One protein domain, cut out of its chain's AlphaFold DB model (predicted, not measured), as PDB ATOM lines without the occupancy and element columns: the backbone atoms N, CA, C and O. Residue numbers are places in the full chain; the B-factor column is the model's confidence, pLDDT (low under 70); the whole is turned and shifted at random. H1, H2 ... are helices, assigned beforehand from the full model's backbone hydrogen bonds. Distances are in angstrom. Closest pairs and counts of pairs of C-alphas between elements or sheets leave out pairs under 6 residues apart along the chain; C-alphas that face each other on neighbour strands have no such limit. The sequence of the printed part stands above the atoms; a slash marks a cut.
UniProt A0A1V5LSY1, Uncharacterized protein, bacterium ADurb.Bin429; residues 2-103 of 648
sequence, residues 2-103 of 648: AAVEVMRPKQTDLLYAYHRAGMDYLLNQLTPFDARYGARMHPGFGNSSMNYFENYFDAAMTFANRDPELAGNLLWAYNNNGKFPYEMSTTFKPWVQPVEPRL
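Overview. This is residues 2 to 103 of the 648 residues of an uncharacterized protein of bacterium ADurb.Bin429 (UniProt A0A1V5LSY1). A long helix, H1, has the second half of its length beside a compact helical hairpin made of H2 and H3, and its first turn sticks out with the tail before it, residues 2 to 12. Two long unnamed stretches complete the body: residues 30 to 55 loop out beyond the last residue of H1 and come back to H2, while residues 81 to 103 pass round the side of the hairpin away from H1 and return along H3 toward the last turn of H1. The printed part has 102 residues with three named helices, in the order H1, H2, H3, and no named strand; the class is all helix, though under half of the residues, 42 of 102, are in named elements. The whole is compact, with a radius of gyration of the C-alphas of 14.8 A, and only just elongated, spanning 49 by 32 by 28 A.

Arrangement. Residues 2 to 12, of which 9 to 12 belong to H1, residues 9 to 29, stand free. A long link of 26 residues joins H1 to H2, residues 56 to 63. Within this link residues 33 to 34 pair with residues 39 to 40, antiparallel, a pairing too short to make a named strand. H1 and H2 are close but not clearly touching: their closest C-alphas, those of Met 23 and Ala 59, are 7.8 A apart. Their lines stand at a shallow tilt of 32 degrees, only just short of steep, and they run opposite ways. A tight link of 4 residues joins H2 to H3, residues 68 to 80. H2 and H3 form a helical hairpin, two helices in succession that touch and run opposite ways. Their closest C-alphas, those of Ala 60 and Ala 71, are 4.0 A apart, and their lines stand at a shallow tilt of 9 degrees. H3 also touches H1, and H1 touches it with residues 23 to 27 alone; the closest C-alphas of the two, those of Leu 27 and Ala 77, are 6.9 A apart. H1 and H3 run the same way at a steep tilt of 38 degrees, only just beyond shallow. In H1, H2 and H3 every backbone O of residue i and N of residue i+4 are within hydrogen-bond range.

Along the chain. H1 runs from Pro 9, with its C-alpha at (0.285, 2.137, -22.177), to Gln 29; it has 21 residues and is 30.7 A long from first to last C-alpha. H2, 8 residues from Tyr 56 to Phe 63, measures 10.4 A between its first and last C-alphas; C-alpha 56 is at (-18.900, -9.335, -13.332). H3 runs from Pro 68 to Asn 80, 13 residues and 18.2 A from first to last C-alpha, and ends with C-alpha 80 at (-24.751, -11.990, -5.020).

Size, cuts and confidence. The two C-alphas farthest apart, those of Ala 2 and Ala 35, are 50.0 A apart; those of the first and last printed residues, Ala 2 and Leu 103, are 42.8 A apart. Without the stretch that stands free, the body has 91 residues and spans 36 by 27 by 24 A, with a radius of gyration of 12.9 A. The printed part has no cut. The link from H1 to H2 is long, and residues 81 to 103, after H3, are a further 23 residues with no named element; their C-alphas lie 10 to 17 A from the mean of the C-alphas. The mean pLDDT of the printed part is 82.4, and the model's confidence is low, under 70, in residues 2 to 11 and 85 to 90.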
ATOM      1  N   ALA A   2       0.279 -12.231 -34.990       34.38
ATOM      2  CA  ALA A   2       1.160 -11.052 -35.074       34.38
ATOM      3  C   ALA A   2       0.387  -9.751 -35.369       34.38
ATOM      4  O   ALA A   2       0.847  -8.915 -36.132       34.38
ATOM      5  N   ALA A   3      -0.812  -9.605 -34.796       33.44
ATOM      6  CA  ALA A   3      -1.649  -8.411 -34.964       33.44
ATOM      7  C   ALA A   3      -2.308  -7.959 -33.647       33.44
ATOM      8  O   ALA A   3      -3.387  -7.379 -33.652       33.44
ATOM      9  N   VAL A   4      -1.657  -8.217 -32.509       38.56
ATOM     10  CA  VAL A   4      -1.864  -7.391 -31.313       38.56
ATOM     11  C   VAL A   4      -0.712  -6.399 -31.315       38.56
ATOM     12  O   VAL A   4       0.283  -6.564 -30.612       38.56
ATOM     13  N   GLU A   5      -0.792  -5.425 -32.221       39.00
ATOM     14  CA  GLU A   5       0.038  -4.235 -32.118       39.00
ATOM     15  C   GLU A   5      -0.195  -3.658 -30.724       39.00
ATOM     16  O   GLU A   5      -1.327  -3.395 -30.314       39.00
ATOM     17  N   VAL A   6       0.899  -3.575 -29.978       43.91
ATOM     18  CA  VAL A   6       1.000  -3.099 -28.605       43.91
ATOM     19  C   VAL A   6       0.139  -1.849 -28.439       43.91
ATOM     20  O   VAL A   6       0.527  -0.762 -28.872       43.91
ATOM     21  N   MET A   7      -1.031  -1.980 -27.800       44.38
ATOM     22  CA  MET A   7      -1.741  -0.798 -27.327       44.38
ATOM     23  C   MET A   7      -0.770  -0.034 -26.437       44.38
ATOM     24  O   MET A   7      -0.237  -0.570 -25.462       44.38
ATOM     25  N   ARG A   8      -0.481   1.214 -26.817       54.91
ATOM     26  CA  ARG A   8       0.435   2.067 -26.059       54.91
ATOM     27  C   ARG A   8      -0.102   2.156 -24.625       54.91
ATOM     28  O   ARG A   8      -1.316   2.292 -24.485       54.91
ATOM     29  N   PRO A   9       0.739   2.142 -23.574       61.12
ATOM     30  CA  PRO A   9       0.285   2.137 -22.177       61.12
ATOM     31  C   PRO A   9      -0.850   3.133 -21.880       61.12
ATOM     32  O   PRO A   9      -1.842   2.773 -21.258       61.12
ATOM     33  N   LYS A  10      -0.786   4.332 -22.481       65.50
ATOM     34  CA  LYS A  10      -1.826   5.371 -22.394       65.50
ATOM     35  C   LYS A  10      -3.210   4.951 -22.918       65.50
ATOM     36  O   LYS A  10      -4.212   5.361 -22.352       65.50
ATOM     37  N   GLN A  11      -3.290   4.176 -24.000       65.44
ATOM     38  CA  GLN A  11      -4.564   3.693 -24.555       65.44
ATOM     39  C   GLN A  11      -5.177   2.618 -23.659       65.44
ATOM     40  O   GLN A  11      -6.377   2.637 -23.410       65.44
ATOM     41  N   THR A  12      -4.337   1.730 -23.124       71.12
ATOM     42  CA  THR A  12      -4.756   0.741 -22.134       71.12
ATOM     43  C   THR A  12      -5.304   1.441 -20.892       71.12
ATOM     44  O   THR A  12      -6.415   1.145 -20.475       71.12
ATOM     45  N   ASP A  13      -4.598   2.432 -20.347       76.38
ATOM     46  CA  ASP A  13      -5.049   3.175 -19.162       76.38
ATOM     47  C   ASP A  13      -6.378   3.914 -19.390       76.38
ATOM     48  O   ASP A  13      -7.249   3.882 -18.522       76.38
ATOM     49  N   LEU A  14      -6.581   4.495 -20.579       70.19
ATOM     50  CA  LEU A  14      -7.857   5.107 -20.967       70.19
ATOM     51  C   LEU A  14      -9.003   4.088 -21.030       70.19
ATOM     52  O   LEU A  14     -10.090   4.363 -20.525       70.19
ATOM     53  N   LEU A  15      -8.768   2.905 -21.606       74.31
ATOM     54  CA  LEU A  15      -9.769   1.835 -21.643       74.31
ATOM     55  C   LEU A  15     -10.112   1.342 -20.235       74.31
ATOM     56  O   LEU A  15     -11.288   1.170 -19.921       74.31
ATOM     57  N   TYR A  16      -9.114   1.175 -19.361       82.00
ATOM     58  CA  TYR A  16      -9.358   0.823 -17.962       82.00
ATOM     59  C   TYR A  16     -10.191   1.891 -17.254       82.00
ATOM     60  O   TYR A  16     -11.161   1.536 -16.593       82.00
ATOM     61  N   ALA A  17      -9.868   3.176 -17.417       78.25
ATOM     62  CA  ALA A  17     -10.645   4.261 -16.819       78.25
ATOM     63  C   ALA A  17     -12.106   4.257 -17.305       78.25
ATOM     64  O   ALA A  17     -13.025   4.369 -16.492       78.25
ATOM     65  N   TYR A  18     -12.323   4.050 -18.607       79.06
ATOM     66  CA  TYR A  18     -13.656   3.966 -19.205       79.06
ATOM     67  C   TYR A  18     -14.463   2.774 -18.665       79.06
ATOM     68  O   TYR A  18     -15.580   2.938 -18.172       79.06
ATOM     69  N   HIS A  19     -13.885   1.570 -18.688       85.62
ATOM     70  CA  HIS A  19     -14.562   0.365 -18.207       85.62
ATOM     71  C   HIS A  19     -14.767   0.368 -16.691       85.62
ATOM     72  O   HIS A  19     -15.781  -0.145 -16.221       85.62
ATOM     73  N   ARG A  20     -13.858   0.978 -15.919       89.19
ATOM     74  CA  ARG A  20     -13.995   1.114 -14.464       89.19
ATOM     75  C   ARG A  20     -15.269   1.878 -14.109       89.19
ATOM     76  O   ARG A  20     -16.030   1.427 -13.259       89.19
ATOM     77  N   ALA A  21     -15.511   3.010 -14.775       84.81
ATOM     78  CA  ALA A  21     -16.715   3.810 -14.564       84.81
ATOM     79  C   ALA A  21     -17.990   3.041 -14.951       84.81
ATOM     80  O   ALA A  21     -18.967   3.065 -14.208       84.81
ATOM     81  N   GLY A  22     -17.961   2.299 -16.066       88.25
ATOM     82  CA  GLY A  22     -19.077   1.440 -16.475       88.25
ATOM     83  C   GLY A  22     -19.387   0.326 -15.467       88.25
ATOM     84  O   GLY A  22     -20.551   0.059 -15.178       88.25
ATOM     85  N   MET A  23     -18.360  -0.288 -14.880       92.50
ATOM     86  CA  MET A  23     -18.528  -1.328 -13.861       92.50
ATOM     87  C   MET A  23     -19.017  -0.764 -12.521       92.50
ATOM     88  O   MET A  23     -19.883  -1.369 -11.895       92.50
ATOM     89  N   ASP A  24     -18.540   0.414 -12.107       88.75
ATOM     90  CA  ASP A  24     -19.072   1.125 -10.934       88.75
ATOM     91  C   ASP A  24     -20.556   1.492 -11.126       88.75
ATOM     92  O   ASP A  24     -21.370   1.292 -10.224       88.75
ATOM     93  N   TYR A  25     -20.940   1.949 -12.323       89.44
ATOM     94  CA  TYR A  25     -22.339   2.203 -12.687       89.44
ATOM     95  C   TYR A  25     -23.220   0.953 -12.555       89.44
ATOM     96  O   TYR A  25     -24.312   1.028 -11.989       89.44
ATOM     97  N   LEU A  26     -22.752  -0.199 -13.040       90.94
ATOM     98  CA  LEU A  26     -23.489  -1.460 -12.935       90.94
ATOM     99  C   LEU A  26     -23.610  -1.926 -11.478       90.94
ATOM    100  O   LEU A  26     -24.716  -2.224 -11.029       90.94
ATOM    101  N   LEU A  27     -22.517  -1.898 -10.710       93.50
ATOM    102  CA  LEU A  27     -22.530  -2.266  -9.289       93.50
ATOM    103  C   LEU A  27     -23.579  -1.477  -8.497       93.50
ATOM    104  O   LEU A  27     -24.331  -2.047  -7.706       93.50
ATOM    105  N   ASN A  28     -23.659  -0.166  -8.733       92.62
ATOM    106  CA  ASN A  28     -24.583   0.711  -8.019       92.62
ATOM    107  C   ASN A  28     -26.055   0.539  -8.434       92.62
ATOM    108  O   ASN A  28     -26.929   1.029  -7.718       92.62
ATOM    109  N   GLN A  29     -26.360  -0.174  -9.522       92.44
ATOM    110  CA  GLN A  29     -27.734  -0.505  -9.924       92.44
ATOM    111  C   GLN A  29     -28.297  -1.768  -9.271       92.44
ATOM    112  O   GLN A  29     -29.505  -1.974  -9.321       92.44
ATOM    113  N   LEU A  30     -27.459  -2.612  -8.661       93.81
ATOM    114  CA  LEU A  30     -27.912  -3.874  -8.070       93.81
ATOM    115  C   LEU A  30     -28.983  -3.641  -7.008       93.81
ATOM    116  O   LEU A  30     -28.697  -3.042  -5.970       93.81
ATOM    117  N   THR A  31     -30.193  -4.148  -7.212       94.38
ATOM    118  CA  THR A  31     -31.277  -4.025  -6.233       94.38
ATOM    119  C   THR A  31     -30.858  -4.584  -4.862       94.38
ATOM    120  O   THR A  31     -29.870  -5.328  -4.735       94.38
ATOM    121  N   PRO A  32     -31.618  -4.293  -3.795       95.31
ATOM    122  CA  PRO A  32     -31.625  -5.140  -2.612       95.31
ATOM    123  C   PRO A  32     -31.857  -6.608  -2.985       95.31
ATOM    124  O   PRO A  32     -32.324  -6.924  -4.086       95.31
ATOM    125  N   PHE A  33     -31.512  -7.506  -2.065       92.12
ATOM    126  CA  PHE A  33     -31.764  -8.929  -2.256       92.12
ATOM    127  C   PHE A  33     -33.262  -9.164  -2.478       92.12
ATOM    128  O   PHE A  33     -34.080  -8.805  -1.632       92.12
ATOM    129  N   ASP A  34     -33.620  -9.764  -3.610       90.69
ATOM    130  CA  ASP A  34     -35.000 -10.098  -3.929       90.69
ATOM    131  C   ASP A  34     -35.248 -11.571  -3.596       90.69
ATOM    132  O   ASP A  34     -34.755 -12.474  -4.277       90.69
ATOM    133  N   ALA A  35     -36.017 -11.827  -2.536       88.88
ATOM    134  CA  ALA A  35     -36.290 -13.181  -2.061       88.88
ATOM    135  C   ALA A  35     -37.065 -14.043  -3.074       88.88
ATOM    136  O   ALA A  35     -36.986 -15.278  -3.000       88.88
ATOM    137  N   ARG A  36     -37.766 -13.423  -4.039       88.56
ATOM    138  CA  ARG A  36     -38.402 -14.146  -5.147       88.56
ATOM    139  C   ARG A  36     -37.327 -14.830  -5.981       88.56
ATOM    140  O   ARG A  36     -37.395 -16.034  -6.189       88.56
ATOM    141  N   TYR A  37     -36.279 -14.100  -6.357       86.31
ATOM    142  CA  TYR A  37     -35.204 -14.601  -7.221       86.31
ATOM    143  C   TYR A  37     -34.040 -15.257  -6.467       86.31
ATOM    144  O   TYR A  37     -33.312 -16.058  -7.047       86.31
ATOM    145  N   GLY A  38     -33.876 -14.957  -5.177       87.25
ATOM    146  CA  GLY A  38     -32.754 -15.437  -4.370       87.25
ATOM    147  C   GLY A  38     -31.429 -14.733  -4.683       87.25
ATOM    148  O   GLY A  38     -30.368 -15.310  -4.461       87.25
ATOM    149  N   ALA A  39     -31.483 -13.515  -5.226       90.25
ATOM    150  CA  ALA A  39     -30.314 -12.738  -5.627       90.25
ATOM    151  C   ALA A  39     -30.606 -11.231  -5.580       90.25
ATOM    152  O   ALA A  39     -31.760 -10.801  -5.593       90.25
ATOM    153  N   ARG A  40     -29.548 -10.414  -5.559       92.56
ATOM    154  CA  ARG A  40     -29.630  -9.010  -5.984       92.56
ATOM    155  C   ARG A  40     -29.766  -8.997  -7.496       92.56
ATOM    156  O   ARG A  40     -29.029  -9.717  -8.158       92.56
ATOM    157  N   MET A  41     -30.675  -8.212  -8.050       89.00
ATOM    158  CA  MET A  41     -30.959  -8.216  -9.484       89.00
ATOM    159  C   MET A  41     -30.501  -6.909 -10.109       89.00
ATOM    160  O   MET A  41     -30.437  -5.877  -9.443       89.00
ATOM    161  N   HIS A  42     -30.203  -6.931 -11.401       89.25
ATOM    162  CA  HIS A  42     -30.270  -5.694 -12.157       89.25
ATOM    163  C   HIS A  42     -31.741  -5.410 -12.463       89.25
ATOM    164  O   HIS A  42     -32.451  -6.325 -12.877       89.25
ATOM    165  N   PRO A  43     -32.218  -4.178 -12.237       84.81
ATOM    166  CA  PRO A  43     -33.619  -3.830 -12.438       84.81
ATOM    167  C   PRO A  43     -34.091  -4.006 -13.889       84.81
ATOM    168  O   PRO A  43     -35.262  -4.289 -14.067       84.81
ATOM    169  N   GLY A  44     -33.224  -3.909 -14.901       79.75
ATOM    170  CA  GLY A  44     -33.625  -4.031 -16.308       79.75
ATOM    171  C   GLY A  44     -34.351  -2.784 -16.814       79.75
ATOM    172  O   GLY A  44     -35.444  -2.454 -16.362       79.75
ATOM    173  N   PHE A  45     -33.732  -2.077 -17.759       79.31
ATOM    174  CA  PHE A  45     -34.311  -0.903 -18.414       79.31
ATOM    175  C   PHE A  45     -34.149  -0.990 -19.922       79.31
ATOM    176  O   PHE A  45     -33.313  -1.747 -20.422       79.31
ATOM    177  N   GLY A  46     -34.956  -0.204 -20.637       77.56
ATOM    178  CA  GLY A  46     -35.052  -0.322 -22.084       77.56
ATOM    179  C   GLY A  46     -35.466  -1.739 -22.472       77.56
ATOM    180  O   GLY A  46     -36.253  -2.360 -21.765       77.56
ATOM    181  N   ASN A  47     -34.900  -2.303 -23.533       78.31
ATOM    182  CA  ASN A  47     -35.179  -3.674 -23.966       78.31
ATOM    183  C   ASN A  47     -34.479  -4.723 -23.078       78.31
ATOM    184  O   ASN A  47     -33.824  -5.640 -23.568       78.31
ATOM    185  N   SER A  48     -34.606  -4.594 -21.762       78.69
ATOM    186  CA  SER A  48     -34.022  -5.499 -20.788       78.69
ATOM    187  C   SER A  48     -35.001  -5.767 -19.653       78.69
ATOM    188  O   SER A  48     -35.663  -4.861 -19.151       78.69
ATOM    189  N   SER A  49     -35.072  -7.029 -19.259       77.19
ATOM    190  CA  SER A  49     -35.779  -7.510 -18.080       77.19
ATOM    191  C   SER A  49     -34.855  -7.477 -16.871       77.19
ATOM    192  O   SER A  49     -33.647  -7.252 -16.987       77.19
ATOM    193  N   MET A  50     -35.409  -7.793 -15.703       81.44
ATOM    194  CA  MET A  50     -34.584  -8.165 -14.564       81.44
ATOM    195  C   MET A  50     -33.621  -9.301 -14.923       81.44
ATOM    196  O   MET A  50     -34.043 -10.372 -15.372       81.44
ATOM    197  N   ASN A  51     -32.324  -9.086 -14.704       80.19
ATOM    198  CA  ASN A  51     -31.299 -10.017 -15.158       80.19
ATOM    199  C   ASN A  51     -30.114 -10.180 -14.196       80.19
ATOM    200  O   ASN A  51     -29.891  -9.431 -13.236       80.19
ATOM    201  N   TYR A  52     -29.370 -11.243 -14.484       82.50
ATOM    202  CA  TYR A  52     -28.052 -11.521 -13.947       82.50
ATOM    203  C   TYR A  52     -27.008 -10.974 -14.924       82.50
ATOM    204  O   TYR A  52     -27.200 -11.031 -16.138       82.50
ATOM    205  N   PHE A  53     -25.901 -10.465 -14.404       82.69
ATOM    206  CA  PHE A  53     -24.820  -9.880 -15.176       82.69
ATOM    207  C   PHE A  53     -23.581 -10.772 -15.076       82.69
ATOM    208  O   PHE A  53     -22.775 -10.687 -14.149       82.69
ATOM    209  N   GLU A  54     -23.450 -11.666 -16.050       75.38
ATOM    210  CA  GLU A  54     -22.390 -12.679 -16.126       75.38
ATOM    211  C   GLU A  54     -20.975 -12.082 -16.185       75.38
ATOM    212  O   GLU A  54     -20.043 -12.615 -15.582       75.38
ATOM    213  N   ASN A  55     -20.832 -10.902 -16.795       84.81
ATOM    214  CA  ASN A  55     -19.538 -10.257 -17.028       84.81
ATOM    215  C   ASN A  55     -18.863  -9.714 -15.756       84.81
ATOM    216  O   ASN A  55     -17.727  -9.241 -15.826       84.81
ATOM    217  N   TYR A  56     -19.518  -9.765 -14.588       89.94
ATOM    218  CA  TYR A  56     -18.900  -9.335 -13.332       89.94
ATOM    219  C   TYR A  56     -17.627 -10.114 -13.003       89.94
ATOM    220  O   TYR A  56     -16.657  -9.522 -12.533       89.94
ATOM    221  N   PHE A  57     -17.600 -11.422 -13.260       89.19
ATOM    222  CA  PHE A  57     -16.412 -12.218 -12.969       89.19
ATOM    223  C   PHE A  57     -15.254 -11.857 -13.899       89.19
ATOM    224  O   PHE A  57     -14.155 -11.586 -13.417       89.19
ATOM    225  N   ASP A  58     -15.481 -11.804 -15.213       87.44
ATOM    226  CA  ASP A  58     -14.420 -11.463 -16.166       87.44
ATOM    227  C   ASP A  58     -13.889 -10.049 -15.928       87.44
ATOM    228  O   ASP A  58     -12.675  -9.814 -15.968       87.44
ATOM    229  N   ALA A  59     -14.774  -9.111 -15.582       90.75
ATOM    230  CA  ALA A  59     -14.376  -7.781 -15.152       90.75
ATOM    231  C   ALA A  59     -13.534  -7.842 -13.867       90.75
ATOM    232  O   ALA A  59     -12.451  -7.259 -13.830       90.75
ATOM    233  N   ALA A  60     -13.950  -8.599 -12.844       92.69
ATOM    234  CA  ALA A  60     -13.171  -8.774 -11.618       92.69
ATOM    235  C   ALA A  60     -11.755  -9.288 -11.914       92.69
ATOM    236  O   ALA A  60     -10.763  -8.710 -11.458       92.69
ATOM    237  N   MET A  61     -11.641 -10.324 -12.748       91.69
ATOM    238  CA  MET A  61     -10.345 -10.868 -13.147       91.69
ATOM    239  C   MET A  61      -9.532  -9.852 -13.953       91.69
ATOM    240  O   MET A  61      -8.322  -9.743 -13.750       91.69
ATOM    241  N   THR A  62     -10.165  -9.050 -14.807       89.56
ATOM    242  CA  THR A  62      -9.499  -7.985 -15.572       89.56
ATOM    243  C   THR A  62      -8.916  -6.905 -14.655       89.56
ATOM    244  O   THR A  62      -7.746  -6.542 -14.796       89.56
ATOM    245  N   PHE A  63      -9.677  -6.441 -13.660       92.31
ATOM    246  CA  PHE A  63      -9.260  -5.364 -12.753       92.31
ATOM    247  C   PHE A  63      -8.314  -5.811 -11.631       92.31
ATOM    248  O   PHE A  63      -7.599  -4.970 -11.097       92.31
ATOM    249  N   ALA A  64      -8.218  -7.111 -11.331       93.12
ATOM    250  CA  ALA A  64      -7.509  -7.667 -10.169       93.12
ATOM    251  C   ALA A  64      -6.119  -7.082  -9.854       93.12
ATOM    252  O   ALA A  64      -5.767  -6.937  -8.689       93.12
ATOM    253  N   ASN A  65      -5.315  -6.765 -10.876       90.81
ATOM    254  CA  ASN A  65      -3.952  -6.255 -10.677       90.81
ATOM    255  C   ASN A  65      -3.880  -4.721 -10.595       90.81
ATOM    256  O   ASN A  65      -2.879  -4.193 -10.124       90.81
ATOM    257  N   ARG A  66      -4.886  -4.010 -11.119       90.81
ATOM    258  CA  ARG A  66      -4.887  -2.541 -11.243       90.81
ATOM    259  C   ARG A  66      -5.803  -1.863 -10.231       90.81
ATOM    260  O   ARG A  66      -5.480  -0.780  -9.765       90.81
ATOM    261  N   ASP A  67      -6.924  -2.496  -9.915       93.94
ATOM    262  CA  ASP A  67      -7.921  -2.030  -8.955       93.94
ATOM    263  C   ASP A  67      -8.446  -3.248  -8.166       93.94
ATOM    264  O   ASP A  67      -9.493  -3.814  -8.499       93.94
ATOM    265  N   PRO A  68      -7.675  -3.739  -7.174       95.12
ATOM    266  CA  PRO A  68      -8.037  -4.929  -6.405       95.12
ATOM    267  C   PRO A  68      -9.303  -4.727  -5.561       95.12
ATOM    268  O   PRO A  68     -10.015  -5.696  -5.300       95.12
ATOM    269  N   GLU A  69      -9.605  -3.487  -5.166       95.44
ATOM    270  CA  GLU A  69     -10.842  -3.148  -4.458       95.44
ATOM    271  C   GLU A  69     -12.050  -3.350  -5.375       95.44
ATOM    272  O   GLU A  69     -12.942  -4.140  -5.047       95.44
ATOM    273  N   LEU A  70     -12.039  -2.740  -6.569       95.62
ATOM    274  CA  LEU A  70     -13.103  -2.946  -7.549       95.62
ATOM    275  C   LEU A  70     -13.209  -4.419  -7.951       95.62
ATOM    276  O   LEU A  70     -14.314  -4.944  -8.052       95.62
ATOM    277  N   ALA A  71     -12.088  -5.115  -8.143       95.88
ATOM    278  CA  ALA A  71     -12.102  -6.542  -8.455       95.88
ATOM    279  C   ALA A  71     -12.807  -7.370  -7.370       95.88
ATOM    280  O   ALA A  71     -13.630  -8.231  -7.690       95.88
ATOM    281  N   GLY A  72     -12.541  -7.082  -6.093       97.25
ATOM    282  CA  GLY A  72     -13.247  -7.710  -4.980       97.25
ATOM    283  C   GLY A  72     -14.742  -7.386  -4.973       97.25
ATOM    284  O   GLY A  72     -15.561  -8.285  -4.767       97.25
ATOM    285  N   ASN A  73     -15.120  -6.140  -5.269       97.75
ATOM    286  CA  ASN A  73     -16.525  -5.733  -5.379       97.75
ATOM    287  C   ASN A  73     -17.263  -6.427  -6.524       97.75
ATOM    288  O   ASN A  73     -18.383  -6.899  -6.333       97.75
ATOM    289  N   LEU A  74     -16.635  -6.538  -7.692       95.69
ATOM    290  CA  LEU A  74     -17.204  -7.223  -8.850       95.69
ATOM    291  C   LEU A  74     -17.342  -8.728  -8.593       95.69
ATOM    292  O   LEU A  74     -18.369  -9.313  -8.928       95.69
ATOM    293  N   LEU A  75     -16.372  -9.355  -7.917       94.25
ATOM    294  CA  LEU A  75     -16.485 -10.764  -7.529       94.25
ATOM    295  C   LEU A  75     -17.595 -10.989  -6.488       94.25
ATOM    296  O   LEU A  75     -18.326 -11.977  -6.564       94.25
ATOM    297  N   TRP A  76     -17.763 -10.069  -5.533       95.62
ATOM    298  CA  TRP A  76     -18.909 -10.099  -4.622       95.62
ATOM    299  C   TRP A  76     -20.231  -9.936  -5.376       95.62
ATOM    300  O   TRP A  76     -21.173 -10.681  -5.106       95.62
ATOM    301  N   ALA A  77     -20.298  -9.014  -6.337       95.00
ATOM    302  CA  ALA A  77     -21.493  -8.770  -7.133       95.00
ATOM    303  C   ALA A  77     -21.869  -9.991  -7.963       95.00
ATOM    304  O   ALA A  77     -23.015 -10.412  -7.905       95.00
ATOM    305  N   TYR A  78     -20.910 -10.633  -8.627       91.44
ATOM    306  CA  TYR A  78     -21.121 -11.906  -9.314       91.44
ATOM    307  C   TYR A  78     -21.720 -12.979  -8.385       91.44
ATOM    308  O   TYR A  78     -22.696 -13.642  -8.742       91.44
ATOM    309  N   ASN A  79     -21.193 -13.113  -7.162       90.00
ATOM    310  CA  ASN A  79     -21.710 -14.072  -6.181       90.00
ATOM    311  C   ASN A  79     -23.136 -13.735  -5.707       90.00
ATOM    312  O   ASN A  79     -23.935 -14.643  -5.492       90.00
ATOM    313  N   ASN A  80     -23.463 -12.449  -5.553       91.81
ATOM    314  CA  ASN A  80     -24.751 -11.990  -5.020       91.81
ATOM    315  C   ASN A  80     -25.812 -11.723  -6.099       91.81
ATOM    316  O   ASN A  80     -26.999 -11.684  -5.784       91.81
ATOM    317  N   ASN A  81     -25.411 -11.585  -7.362       90.31
ATOM    318  CA  ASN A  81     -26.265 -11.472  -8.544       90.31
ATOM    319  C   ASN A  81     -26.435 -12.835  -9.233       90.31
ATOM    320  O   ASN A  81     -26.539 -12.945 -10.447       90.31
ATOM    321  N   GLY A  82     -26.464 -13.892  -8.423       80.38
ATOM    322  CA  GLY A  82     -26.941 -15.205  -8.824       80.38
ATOM    323  C   GLY A  82     -25.999 -16.068  -9.654       80.38
ATOM    324  O   GLY A  82     -26.515 -16.938 -10.352       80.38
ATOM    325  N   LYS A  83     -24.677 -15.836  -9.543       79.31
ATOM    326  CA  LYS A  83     -23.542 -16.671  -9.991       79.31
ATOM    327  C   LYS A  83     -23.891 -17.782 -10.992       79.31
ATOM    328  O   LYS A  83     -24.483 -18.795 -10.624       79.31
ATOM    329  N   PHE A  84     -23.353 -17.683 -12.207       70.19
ATOM    330  CA  PHE A  84     -23.423 -18.765 -13.191       70.19
ATOM    331  C   PHE A  84     -22.250 -19.754 -13.064       70.19
ATOM    332  O   PHE A  84     -21.104 -19.334 -13.150       70.19
ATOM    333  N   PRO A  85     -22.486 -21.067 -12.891       57.88
ATOM    334  CA  PRO A  85     -21.443 -22.076 -12.700       57.88
ATOM    335  C   PRO A  85     -20.773 -22.563 -13.997       57.88
ATOM    336  O   PRO A  85     -19.855 -23.376 -13.912       57.88
ATOM    337  N   TYR A  86     -21.231 -22.127 -15.176       54.19
ATOM    338  CA  TYR A  86     -20.629 -22.517 -16.450       54.19
ATOM    339  C   TYR A  86     -19.630 -21.456 -16.904       54.19
ATOM    340  O   TYR A  86     -19.971 -20.283 -16.981       54.19
ATOM    341  N   GLU A  87     -18.430 -21.934 -17.226       54.06
ATOM    342  CA  GLU A  87     -17.254 -21.185 -17.678       54.06
ATOM    343  C   GLU A  87     -16.459 -20.493 -16.563       54.06
ATOM    344  O   GLU A  87     -16.974 -20.189 -15.495       54.06
ATOM    345  N   MET A  88     -15.169 -20.263 -16.843       61.66
ATOM    346  CA  MET A  88     -14.214 -19.451 -16.066       61.66
ATOM    347  C   MET A  88     -13.163 -20.180 -15.205       61.66
ATOM    348  O   MET A  88     -12.839 -19.758 -14.096       61.66
ATOM    349  N   SER A  89     -12.523 -21.227 -15.746       58.28
ATOM    350  CA  SER A  89     -11.268 -21.753 -15.169       58.28
ATOM    351  C   SER A  89      -9.997 -21.084 -15.714       58.28
ATOM    352  O   SER A  89      -8.980 -21.073 -15.026       58.28
ATOM    353  N   THR A  90     -10.019 -20.502 -16.919       65.88
ATOM    354  CA  THR A  90      -8.792 -20.027 -17.591       65.88
ATOM    355  C   THR A  90      -8.354 -18.622 -17.175       65.88
ATOM    356  O   THR A  90      -7.170 -18.306 -17.273       65.88
ATOM    357  N   THR A  91      -9.272 -17.784 -16.690       75.38
ATOM    358  CA  THR A  91      -9.005 -16.401 -16.249       75.38
ATOM    359  C   THR A  91      -9.008 -16.239 -14.730       75.38
ATOM    360  O   THR A  91      -8.721 -15.148 -14.234       75.38
ATOM    361  N   PHE A  92      -9.305 -17.307 -13.979       84.56
ATOM    362  CA  PHE A  92      -9.457 -17.244 -12.529       84.56
ATOM    363  C   PHE A  92      -8.152 -16.857 -11.826       84.56
ATOM    364  O   PHE A  92      -7.102 -17.474 -12.006       84.56
ATOM    365  N   LYS A  93      -8.246 -15.842 -10.965       88.38
ATOM    366  CA  LYS A  93      -7.155 -15.345 -10.127       88.38
ATOM    367  C   LYS A  93      -7.468 -15.673  -8.664       88.38
ATOM    368  O   LYS A  93      -8.252 -14.951  -8.048       88.38
ATOM    369  N   PRO A  94      -6.860 -16.720  -8.075       89.19
ATOM    370  CA  PRO A  94      -7.253 -17.237  -6.757       89.19
ATOM    371  C   PRO A  94      -7.021 -16.260  -5.596       89.19
ATOM    372  O   PRO A  94      -7.571 -16.445  -4.514       89.19
ATOM    373  N   TRP A  95      -6.212 -15.218  -5.800       92.50
ATOM    374  CA  TRP A  95      -5.959 -14.188  -4.792       92.50
ATOM    375  C   TRP A  95      -7.044 -13.103  -4.729       92.50
ATOM    376  O   TRP A  95      -7.040 -12.317  -3.785       92.50
ATOM    377  N   VAL A  96      -7.969 -13.035  -5.692       94.12
ATOM    378  CA  VAL A  96      -9.091 -12.085  -5.644       94.12
ATOM    379  C   VAL A  96     -10.160 -12.639  -4.709       94.12
ATOM    380  O   VAL A  96     -10.673 -13.733  -4.927       94.12
ATOM    381  N   GLN A  97     -10.501 -11.878  -3.671       95.56
ATOM    382  CA  GLN A  97     -11.527 -12.247  -2.696       95.56
ATOM    383  C   GLN A  97     -12.760 -11.355  -2.861       95.56
ATOM    384  O   GLN A  97     -12.599 -10.161  -3.115       95.56
ATOM    385  N   PRO A  98     -13.986 -11.894  -2.729       96.38
ATOM    386  CA  PRO A  98     -15.195 -11.087  -2.805       96.38
ATOM    387  C   PRO A  98     -15.258 -10.117  -1.621       96.38
ATOM    388  O   PRO A  98     -15.153 -10.528  -0.466       96.38
ATOM    389  N   VAL A  99     -15.481  -8.838  -1.908       97.50
ATOM    390  CA  VAL A  99     -15.635  -7.772  -0.911       97.50
ATOM    391  C   VAL A  99     -16.948  -7.054  -1.172       97.50
ATOM    392  O   VAL A  99     -17.153  -6.540  -2.267       97.50
ATOM    393  N   GLU A 100     -17.836  -6.998  -0.180       96.06
ATOM    394  CA  GLU A 100     -19.092  -6.258  -0.319       96.06
ATOM    395  C   GLU A 100     -18.813  -4.769  -0.605       96.06
ATOM    396  O   GLU A 100     -18.097  -4.125   0.170       96.06
ATOM    397  N   PRO A 101     -19.332  -4.204  -1.714       95.56
ATOM    398  CA  PRO A 101     -19.175  -2.791  -2.014       95.56
ATOM    399  C   PRO A 101     -19.983  -1.941  -1.038       95.56
ATOM    400  O   PRO A 101     -21.037  -2.350  -0.555       95.56
ATOM    401  N   ARG A 102     -19.524  -0.708  -0.814       93.31
ATOM    402  CA  ARG A 102     -20.315   0.324  -0.135       93.31
ATOM    403  C   ARG A 102     -21.210   1.014  -1.158       93.31
ATOM    404  O   ARG A 102     -20.806   1.995  -1.781       93.31
ATOM    405  N   LEU A 103     -22.402   0.466  -1.356       94.38
ATOM    406  CA  LEU A 103     -23.413   1.058  -2.221       94.38
ATOM    407  C   LEU A 103     -24.020   2.275  -1.521       94.38
ATOM    408  O   LEU A 103     -24.275   2.267  -0.317       94.38
TER     409      LEU A 103